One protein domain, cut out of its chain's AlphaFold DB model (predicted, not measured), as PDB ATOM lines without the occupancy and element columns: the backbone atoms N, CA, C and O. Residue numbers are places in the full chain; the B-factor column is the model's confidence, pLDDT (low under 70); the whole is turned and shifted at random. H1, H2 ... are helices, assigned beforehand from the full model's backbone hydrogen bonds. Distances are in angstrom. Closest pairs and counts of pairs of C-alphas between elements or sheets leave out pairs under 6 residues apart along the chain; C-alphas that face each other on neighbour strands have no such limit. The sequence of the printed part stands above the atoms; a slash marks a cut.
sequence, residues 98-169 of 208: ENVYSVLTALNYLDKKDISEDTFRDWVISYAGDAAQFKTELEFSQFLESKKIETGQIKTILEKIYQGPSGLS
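AT A GLANCE: This is residues 98 to 169 of the 208 residues of the protein "Insulinase (Peptidase M16)" of Rhizopus azygosporus (UniProt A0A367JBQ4). Four helices make a loosely closed ring, the two longest, H2 and H4, on opposite sides with H1 and H3 between them; short H5 follows H4. The printed part has 72 residues with five named helices, H1 to H5, and no named strand: all helix, in mostly crossed packing, at steep tilts. It is compact, radius of gyration of the C-alphas 11.5 A, spanning 30 by 28 by 21 A.

IN THESE COORDINATES: H2, residues 117 to 128, is 15.9 A long; H4, residues 151 to 162, 16.9 A; H3, residues 137 to 146, 14.2 A. H1, residues 98 to 106, 12.2 A, begins at C-alpha 98 (4.049, 13.555, -13.297). H5, residues 164 to 167, 5.5 A, ends at C-alpha 167 (16.023, 22.260, -8.658).

HOW THE PARTS SIT: H2 touches H1 at 58 degrees, closest C-alphas Glu 117 and Tyr 101, 6.8 A. H4 touches H1 (Ile 161, Val 103, 6.6 A) and H3 (Ile 154, Ser 141, 6.5 A). H2 and H3 are close but not clearly touching. Every O i to N i+4 pair is within hydrogen-bond range in H1, H2 and H3, 6 of 8 in H4.

THE WHOLE: The printed part has no cut and no long link. Residues 151 to 152 and 164 to 169 have pLDDT under 70.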
ATOM      1  N   GLU A  98       2.967  14.211 -14.054       82.56
ATOM      2  CA  GLU A  98       4.049  13.555 -13.297       82.56
ATOM      3  C   GLU A  98       5.099  14.563 -12.795       82.56
ATOM      4  O   GLU A  98       5.416  14.627 -11.600       82.56
ATOM      5  N   ASN A  99       5.593  15.426 -13.691       80.50
ATOM      6  CA  ASN A  99       6.569  16.463 -13.347       80.50
ATOM      7  C   ASN A  99       5.981  17.445 -12.329       80.50
ATOM      8  O   ASN A  99       6.620  17.770 -11.332       80.50
ATOM      9  N   VAL A 100       4.741  17.882 -12.544       83.62
ATOM     10  CA  VAL A 100       4.053  18.805 -11.637       83.62
ATOM     11  C   VAL A 100       3.818  18.161 -10.269       83.62
ATOM     12  O   VAL A 100       4.113  18.777  -9.246       83.62
ATOM     13  N   TYR A 101       3.320  16.925 -10.232       83.81
ATOM     14  CA  TYR A 101       3.020  16.208  -8.995       83.81
ATOM     15  C   TYR A 101       4.273  16.004  -8.140       83.81
ATOM     16  O   TYR A 101       4.250  16.259  -6.931       83.81
ATOM     17  N   SER A 102       5.388  15.612  -8.765       81.56
ATOM     18  CA  SER A 102       6.663  15.434  -8.064       81.56
ATOM     19  C   SER A 102       7.165  16.739  -7.431       81.56
ATOM     20  O   SER A 102       7.574  16.733  -6.267       81.56
ATOM     21  N   VAL A 103       7.056  17.869  -8.140       81.94
ATOM     22  CA  VAL A 103       7.467  19.189  -7.637       81.94
ATOM     23  C   VAL A 103       6.547  19.672  -6.517       81.94
ATOM     24  O   VAL A 103       7.031  20.130  -5.483       81.94
ATOM     25  N   LEU A 104       5.227  19.541  -6.675       81.94
ATOM     26  CA  LEU A 104       4.260  19.942  -5.650       81.94
ATOM     27  C   LEU A 104       4.413  19.125  -4.364       81.94
ATOM     28  O   LEU A 104       4.358  19.691  -3.272       81.94
ATOM     29  N   THR A 105       4.664  17.820  -4.486       83.94
ATOM     30  CA  THR A 105       4.939  16.947  -3.338       83.94
ATOM     31  C   THR A 105       6.254  17.335  -2.660       83.94
ATOM     32  O   THR A 105       6.316  17.441  -1.441       83.94
ATOM     33  N   ALA A 106       7.312  17.600  -3.435       79.44
ATOM     34  CA  ALA A 106       8.617  17.986  -2.893       79.44
ATOM     35  C   ALA A 106       8.596  19.344  -2.168       79.44
ATOM     36  O   ALA A 106       9.358  19.555  -1.225       79.44
ATOM     37  N   LEU A 107       7.724  20.258  -2.595       79.31
ATOM     38  CA  LEU A 107       7.520  21.565  -1.970       79.31
ATOM     39  C   LEU A 107       6.467  21.543  -0.842       79.31
ATOM     40  O   LEU A 107       6.170  22.599  -0.288       79.31
ATOM     41  N   ASN A 108       5.932  20.368  -0.485       79.50
ATOM     42  CA  ASN A 108       4.875  20.172   0.517       79.50
ATOM     43  C   ASN A 108       3.558  20.919   0.216       79.50
ATOM     44  O   ASN A 108       2.826  21.282   1.133       79.50
ATOM     45  N   TYR A 109       3.236  21.149  -1.062       78.25
ATOM     46  CA  TYR A 109       1.911  21.640  -1.469       78.25
ATOM     47  C   TYR A 109       0.882  20.512  -1.596       78.25
ATOM     48  O   TYR A 109      -0.319  20.769  -1.556       78.25
ATOM     49  N   LEU A 110       1.348  19.271  -1.764       77.69
ATOM     50  CA  LEU A 110       0.527  18.063  -1.783       77.69
ATOM     51  C   LEU A 110       1.112  17.034  -0.820       77.69
ATOM     52  O   LEU A 110       2.297  16.705  -0.901       77.69
ATOM     53  N   ASP A 111       0.269  16.481   0.045       74.94
ATOM     54  CA  ASP A 111       0.643  15.359   0.892       74.94
ATOM     55  C   ASP A 111       0.415  14.040   0.149       74.94
ATOM     56  O   ASP A 111      -0.710  13.668  -0.185       74.94
ATOM     57  N   LYS A 112       1.496  13.274  -0.045       72.44
ATOM     58  CA  LYS A 112       1.479  11.958  -0.718       72.44
ATOM     59  C   LYS A 112       0.550  10.930  -0.044       72.44
ATOM     60  O   LYS A 112       0.264   9.884  -0.619       72.44
ATOM     61  N   LYS A 113       0.125  11.193   1.197       72.38
ATOM     62  CA  LYS A 113      -0.827  10.362   1.950       72.38
ATOM     63  C   LYS A 113      -2.283  10.648   1.588       72.38
ATOM     64  O   LYS A 113      -3.101   9.742   1.710       72.38
ATOM     65  N   ASP A 114      -2.576  11.865   1.141       73.00
ATOM     66  CA  ASP A 114      -3.942  12.334   0.914       73.00
ATOM     67  C   ASP A 114      -4.337  12.242  -0.560       73.00
ATOM     68  O   ASP A 114      -5.498  11.994  -0.881       73.00
ATOM     69  N   ILE A 115      -3.376  12.426  -1.471       79.44
ATOM     70  CA  ILE A 115      -3.618  12.433  -2.916       79.44
ATOM     71  C   ILE A 115      -2.598  11.511  -3.579       79.44
ATOM     72  O   ILE A 115      -1.395  11.733  -3.466       79.44
ATOM     73  N   SER A 116      -3.077  10.469  -4.268       82.75
ATOM     74  CA  SER A 116      -2.218   9.608  -5.086       82.75
ATOM     75  C   SER A 116      -1.877  10.277  -6.418       82.75
ATOM     76  O   SER A 116      -2.623  11.122  -6.916       82.75
ATOM     77  N   GLU A 117      -0.768   9.855  -7.023       80.12
ATOM     78  CA  GLU A 117      -0.336  10.322  -8.345       80.12
ATOM     79  C   GLU A 117      -1.413  10.093  -9.415       80.12
ATOM     80  O   GLU A 117      -1.692  10.990 -10.207       80.12
ATOM     81  N   ASP A 118      -2.102   8.950  -9.362       81.62
ATOM     82  CA  ASP A 118      -3.218   8.631 -10.259       81.62
ATOM     83  C   ASP A 118      -4.398   9.595 -10.077       81.62
ATOM     84  O   ASP A 118      -4.940  10.112 -11.049       81.62
ATOM     85  N   THR A 119      -4.741   9.924  -8.826       83.25
ATOM     86  CA  THR A 119      -5.827  10.871  -8.524       83.25
ATOM     87  C   THR A 119      -5.489  12.272  -9.038       83.25
ATOM     88  O   THR A 119      -6.345  12.978  -9.571       83.25
ATOM     89  N   PHE A 120      -4.225  12.683  -8.894       83.81
ATOM     90  CA  PHE A 120      -3.752  13.952  -9.432       83.81
ATOM     91  C   PHE A 120      -3.783  13.954 -10.963       83.81
ATOM     92  O   PHE A 120      -4.238  14.923 -11.571       83.81
ATOM     93  N   ARG A 121      -3.354  12.859 -11.592       84.62
ATOM     94  CA  ARG A 121      -3.401  12.687 -13.044       84.62
ATOM     95  C   ARG A 121      -4.830  12.779 -13.576       84.62
ATOM     96  O   ARG A 121      -5.047  13.493 -14.551       84.62
ATOM     97  N   ASP A 122      -5.800  12.170 -12.900       85.12
ATOM     98  CA  ASP A 122      -7.222  12.274 -13.250       85.12
ATOM     99  C   ASP A 122      -7.739  13.718 -13.155       85.12
ATOM    100  O   ASP A 122      -8.502  14.168 -14.012       85.12
ATOM    101  N   TRP A 123      -7.290  14.493 -12.160       84.00
ATOM    102  CA  TRP A 123      -7.621  15.920 -12.071       84.00
ATOM    103  C   TRP A 123      -7.043  16.727 -13.228       84.00
ATOM    104  O   TRP A 123      -7.724  17.610 -13.750       84.00
ATOM    105  N   VAL A 124      -5.806  16.430 -13.633       83.12
ATOM    106  CA  VAL A 124      -5.178  17.088 -14.784       83.12
ATOM    107  C   VAL A 124      -5.891  16.692 -16.075       83.12
ATOM    108  O   VAL A 124      -6.158  17.567 -16.889       83.12
ATOM    109  N   ILE A 125      -6.283  15.427 -16.250       85.12
ATOM    110  CA  ILE A 125      -7.049  14.971 -17.423       85.12
ATOM    111  C   ILE A 125      -8.421  15.653 -17.481       85.12
ATOM    112  O   ILE A 125      -8.821  16.151 -18.532       85.12
ATOM    113  N   SER A 126      -9.116  15.756 -16.344       83.06
ATOM    114  CA  SER A 126     -10.406  16.450 -16.256       83.06
ATOM    115  C   SER A 126     -10.319  17.942 -16.593       83.06
ATOM    116  O   SER A 126     -11.345  18.533 -16.927       83.06
ATOM    117  N   TYR A 127      -9.144  18.562 -16.455       80.44
ATOM    118  CA  TYR A 127      -8.952  19.998 -16.658       80.44
ATOM    119  C   TYR A 127      -8.309  20.332 -18.015       80.44
ATOM    120  O   TYR A 127      -8.814  21.190 -18.732       80.44
ATOM    121  N   ALA A 128      -7.226  19.638 -18.379       75.69
ATOM    122  CA  ALA A 128      -6.394  19.885 -19.563       75.69
ATOM    123  C   ALA A 128      -6.646  18.897 -20.730       75.69
ATOM    124  O   ALA A 128      -6.094  19.053 -21.826       75.69
ATOM    125  N   GLY A 129      -7.494  17.882 -20.522       75.19
ATOM    126  CA  GLY A 129      -7.850  16.854 -21.506       75.19
ATOM    127  C   GLY A 129      -6.941  15.616 -21.494       75.19
ATOM    128  O   GLY A 129      -6.025  15.493 -20.681       75.19
ATOM    129  N   ASP A 130      -7.181  14.697 -22.436       70.69
ATOM    130  CA  ASP A 130      -6.636  13.321 -22.462       70.69
ATOM    131  C   ASP A 130      -5.100  13.196 -22.416       70.69
ATOM    132  O   ASP A 130      -4.573  12.123 -22.130       70.69
ATOM    133  N   ALA A 131      -4.361  14.277 -22.677       70.38
ATOM    134  CA  ALA A 131      -2.899  14.270 -22.680       70.38
ATOM    135  C   ALA A 131      -2.260  14.382 -21.279       70.38
ATOM    136  O   ALA A 131      -1.041  14.273 -21.181       70.38
ATOM    137  N   ALA A 132      -3.041  14.618 -20.210       77.56
ATOM    138  CA  ALA A 132      -2.538  14.815 -18.838       77.56
ATOM    139  C   ALA A 132      -1.365  15.824 -18.748       77.56
ATOM    140  O   ALA A 132      -0.439  15.679 -17.943       77.56
ATOM    141  N   GLN A 133      -1.390  16.834 -19.617       82.25
ATOM    142  CA  GLN A 133      -0.321  17.804 -19.810       82.25
ATOM    143  C   GLN A 133      -0.933  19.180 -20.051       82.25
ATOM    144  O   GLN A 133      -1.799  19.335 -20.911       82.25
ATOM    145  N   PHE A 134      -0.439  20.187 -19.332       82.06
ATOM    146  CA  PHE A 134      -0.824  21.574 -19.569       82.06
ATOM    147  C   PHE A 134      -0.149  22.081 -20.846       82.06
ATOM    148  O   PHE A 134       1.066  21.948 -21.021       82.06
ATOM    149  N   LYS A 135      -0.929  22.676 -21.753       77.88
ATOM    150  CA  LYS A 135      -0.429  23.186 -23.039       77.88
ATOM    151  C   LYS A 135       0.249  24.543 -22.885       77.88
ATOM    152  O   LYS A 135       1.118  24.887 -23.683       77.88
ATOM    153  N   THR A 136      -0.152  25.323 -21.880       80.62
ATOM    154  CA  THR A 136       0.380  26.668 -21.623       80.62
ATOM    155  C   THR A 136       0.600  26.928 -20.131       80.62
ATOM    156  O   THR A 136      -0.086  26.367 -19.280       80.62
ATOM    157  N   GLU A 137       1.526  27.838 -19.809       79.50
ATOM    158  CA  GLU A 137       1.765  28.317 -18.435       79.50
ATOM    159  C   GLU A 137       0.521  28.996 -17.829       79.50
ATOM    160  O   GLU A 137       0.318  28.957 -16.614       79.50
ATOM    161  N   LEU A 138      -0.336  29.586 -18.671       79.31
ATOM    162  CA  LEU A 138      -1.594  30.205 -18.251       79.31
ATOM    163  C   LEU A 138      -2.594  29.156 -17.750       79.31
ATOM    164  O   LEU A 138      -3.153  29.316 -16.671       79.31
ATOM    165  N   GLU A 139      -2.775  28.073 -18.508       82.31
ATOM    166  CA  GLU A 139      -3.647  26.948 -18.144       82.31
ATOM    167  C   GLU A 139      -3.181  26.284 -16.841       82.31
ATOM    168  O   GLU A 139      -3.982  25.994 -15.953       82.31
ATOM    169  N   PHE A 140      -1.865  26.123 -16.686       83.44
ATOM    170  CA  PHE A 140      -1.262  25.637 -15.450       83.44
ATOM    171  C   PHE A 140      -1.530  26.567 -14.259       83.44
ATOM    172  O   PHE A 140      -1.932  26.113 -13.188       83.44
ATOM    173  N   SER A 141      -1.346  27.876 -14.446       81.44
ATOM    174  CA  SER A 141      -1.575  28.869 -13.390       81.44
ATOM    175  C   SER A 141      -3.041  28.886 -12.950       81.44
ATOM    176  O   SER A 141      -3.321  28.831 -11.757       81.44
ATOM    177  N   GLN A 142      -3.980  28.849 -13.901       82.81
ATOM    178  CA  GLN A 142      -5.419  28.789 -13.622       82.81
ATOM    179  C   GLN A 142      -5.823  27.504 -12.883       82.81
ATOM    180  O   GLN A 142      -6.666  27.541 -11.981       82.81
ATOM    181  N   PHE A 143      -5.203  26.366 -13.213       84.25
ATOM    182  CA  PHE A 143      -5.411  25.116 -12.484       84.25
ATOM    183  C   PHE A 143      -4.955  25.227 -11.023       84.25
ATOM    184  O   PHE A 143      -5.710  24.860 -10.120       84.25
ATOM    185  N   LEU A 144      -3.759  25.765 -10.765       81.44
ATOM    186  CA  LEU A 144      -3.251  25.929  -9.399       81.44
ATOM    187  C   LEU A 144      -4.068  26.946  -8.586       81.44
ATOM    188  O   LEU A 144      -4.355  26.703  -7.412       81.44
ATOM    189  N   GLU A 145      -4.525  28.031  -9.211       82.25
ATOM    190  CA  GLU A 145      -5.440  28.999  -8.589       82.25
ATOM    191  C   GLU A 145      -6.773  28.341  -8.198       82.25
ATOM    192  O   GLU A 145      -7.274  28.561  -7.092       82.25
ATOM    193  N   SER A 146      -7.313  27.447  -9.040       81.31
ATOM    194  CA  SER A 146      -8.531  26.679  -8.723       81.31
ATOM    195  C   SER A 146      -8.375  25.778  -7.488       81.31
ATOM    196  O   SER A 146      -9.353  25.468  -6.803       81.31
ATOM    197  N   LYS A 147      -7.136  25.388  -7.170       79.25
ATOM    198  CA  LYS A 147      -6.762  24.591  -5.994       79.25
ATOM    199  C   LYS A 147      -6.324  25.443  -4.796       79.25
ATOM    200  O   LYS A 147      -5.896  24.877  -3.797       79.25
ATOM    201  N   LYS A 148      -6.518  26.770  -4.852       78.19
ATOM    202  CA  LYS A 148      -6.195  27.750  -3.795       78.19
ATOM    203  C   LYS A 148      -4.695  27.931  -3.518       78.19
ATOM    204  O   LYS A 148      -4.320  28.222  -2.384       78.19
ATOM    205  N   ILE A 149      -3.842  27.779  -4.528       75.56
ATOM    206  CA  ILE A 149      -2.411  28.114  -4.431       75.56
ATOM    207  C   ILE A 149      -2.225  29.586  -4.827       75.56
ATOM    208  O   ILE A 149      -2.761  30.027  -5.842       75.56
ATOM    209  N   GLU A 150      -1.492  30.365  -4.025       73.19
ATOM    210  CA  GLU A 150      -1.315  31.805  -4.258       73.19
ATOM    211  C   GLU A 150      -0.415  32.096  -5.471       73.19
ATOM    212  O   GLU A 150       0.573  31.404  -5.723       73.19
ATOM    213  N   THR A 151      -0.673  33.195  -6.186       63.94
ATOM    214  CA  THR A 151       0.050  33.569  -7.418       63.94
ATOM    215  C   THR A 151       1.567  33.738  -7.214       63.94
ATOM    216  O   THR A 151       2.357  33.446  -8.114       63.94
ATOM    217  N   GLY A 152       2.007  34.147  -6.017       66.12
ATOM    218  CA  GLY A 152       3.433  34.224  -5.660       66.12
ATOM    219  C   GLY A 152       4.118  32.852  -5.561       66.12
ATOM    220  O   GLY A 152       5.304  32.716  -5.874       66.12
ATOM    221  N   GLN A 153       3.364  31.813  -5.197       76.94
ATOM    222  CA  GLN A 153       3.843  30.434  -5.112       76.94
ATOM    223  C   GLN A 153       3.910  29.788  -6.500       76.94
ATOM    224  O   GLN A 153       4.864  29.067  -6.784       76.94
ATOM    225  N   ILE A 154       2.974  30.119  -7.398       78.38
ATOM    226  CA  ILE A 154       2.925  29.608  -8.782       78.38
ATOM    227  C   ILE A 154       4.213  29.922  -9.546       78.38
ATOM    228  O   ILE A 154       4.772  29.041 -10.198       78.38
ATOM    229  N   LYS A 155       4.735  31.149  -9.425       79.12
ATOM    230  CA  LYS A 155       5.992  31.541 -10.083       79.12
ATOM    231  C   LYS A 155       7.186  30.726  -9.577       79.12
ATOM    232  O   LYS A 155       8.022  30.304 -10.371       79.12
ATOM    233  N   THR A 156       7.220  30.458  -8.273       80.31
ATOM    234  CA  THR A 156       8.252  29.624  -7.638       80.31
ATOM    235  C   THR A 156       8.142  28.166  -8.094       80.31
ATOM    236  O   THR A 156       9.151  27.534  -8.394       80.31
ATOM    237  N   ILE A 157       6.920  27.632  -8.189       81.81
ATOM    238  CA  ILE A 157       6.652  26.268  -8.666       81.81
ATOM    239  C   ILE A 157       7.075  26.122 -10.131       81.81
ATOM    240  O   ILE A 157       7.780  25.173 -10.461       81.81
ATOM    241  N   LEU A 158       6.707  27.076 -10.991       81.31
ATOM    242  CA  LEU A 158       7.130  27.107 -12.392       81.31
ATOM    243  C   LEU A 158       8.654  27.098 -12.504       81.31
ATOM    244  O   LEU A 158       9.207  26.230 -13.169       81.31
ATOM    245  N   GLU A 159       9.342  27.998 -11.799       79.19
ATOM    246  CA  GLU A 159      10.808  28.056 -11.802       79.19
ATOM    247  C   GLU A 159      11.442  26.723 -11.368       79.19
ATOM    248  O   GLU A 159      12.406  26.259 -11.977       79.19
ATOM    249  N   LYS A 160      10.864  26.054 -10.364       78.56
ATOM    250  CA  LYS A 160      11.325  24.736  -9.909       78.56
ATOM    251  C   LYS A 160      11.062  23.618 -10.915       78.56
ATOM    252  O   LYS A 160      11.914  22.745 -11.050       78.56
ATOM    253  N   ILE A 161       9.953  23.665 -11.655       81.19
ATOM    254  CA  ILE A 161       9.697  22.753 -12.781       81.19
ATOM    255  C   ILE A 161      10.740  22.987 -13.888       81.19
ATOM    256  O   ILE A 161      11.302  22.022 -14.405       81.19
ATOM    257  N   TYR A 162      11.071  24.250 -14.192       78.06
ATOM    258  CA  TYR A 162      12.099  24.625 -15.176       78.06
ATOM    259  C   TYR A 162      13.512  24.151 -14.804       78.06
ATOM    260  O   TYR A 162      14.280  23.762 -15.679       78.06
ATOM    261  N   GLN A 163      13.854  24.126 -13.514       72.75
ATOM    262  CA  GLN A 163      15.157  23.662 -13.012       72.75
ATOM    263  C   GLN A 163      15.317  22.124 -12.996       72.75
ATOM    264  O   GLN A 163      16.410  21.619 -12.700       72.75
ATOM    265  N   GLY A 164      14.249  21.371 -13.287       69.94
ATOM    266  CA  GLY A 164      14.241  19.908 -13.270       69.94
ATOM    267  C   GLY A 164      14.460  19.300 -11.871       69.94
ATOM    268  O   GLY A 164      14.464  20.013 -10.864       69.94
ATOM    269  N   PRO A 165      14.690  17.975 -11.772       63.66
ATOM    270  CA  PRO A 165      14.844  17.273 -10.489       63.66
ATOM    271  C   PRO A 165      15.968  17.840  -9.605       63.66
ATOM    272  O   PRO A 165      15.891  17.815  -8.379       63.66
ATOM    273  N   SER A 166      17.005  18.405 -10.227       63.25
ATOM    274  CA  SER A 166      18.094  19.139  -9.578       63.25
ATOM    275  C   SER A 166      17.620  20.374  -8.805       63.25
ATOM    276  O   SER A 166      18.143  20.652  -7.725       63.25
ATOM    277  N   GLY A 167      16.608  21.086  -9.308       62.38
ATOM    278  CA  GLY A 167      16.023  22.260  -8.658       62.38
ATOM    279  C   GLY A 167      15.256  21.943  -7.375       62.38
ATOM    280  O   GLY A 167      15.098  22.821  -6.527       62.38
ATOM    281  N   LEU A 168      14.824  20.690  -7.196       64.62
ATOM    282  CA  LEU A 168      14.155  20.204  -5.982       64.62
ATOM    283  C   LEU A 168      15.124  19.919  -4.833       64.62
ATOM    284  O   LEU A 168      14.706  19.656  -3.706       64.62
ATOM    285  N   SER A 169      16.428  19.966  -5.099       66.56
ATOM    286  CA  SER A 169      17.433  19.832  -4.061       66.56
ATOM    287  C   SER A 169      17.331  20.994  -3.069       66.56
ATOM    288  O   SER A 169      17.370  22.160  -3.452       66.56
TER     289      SER A 169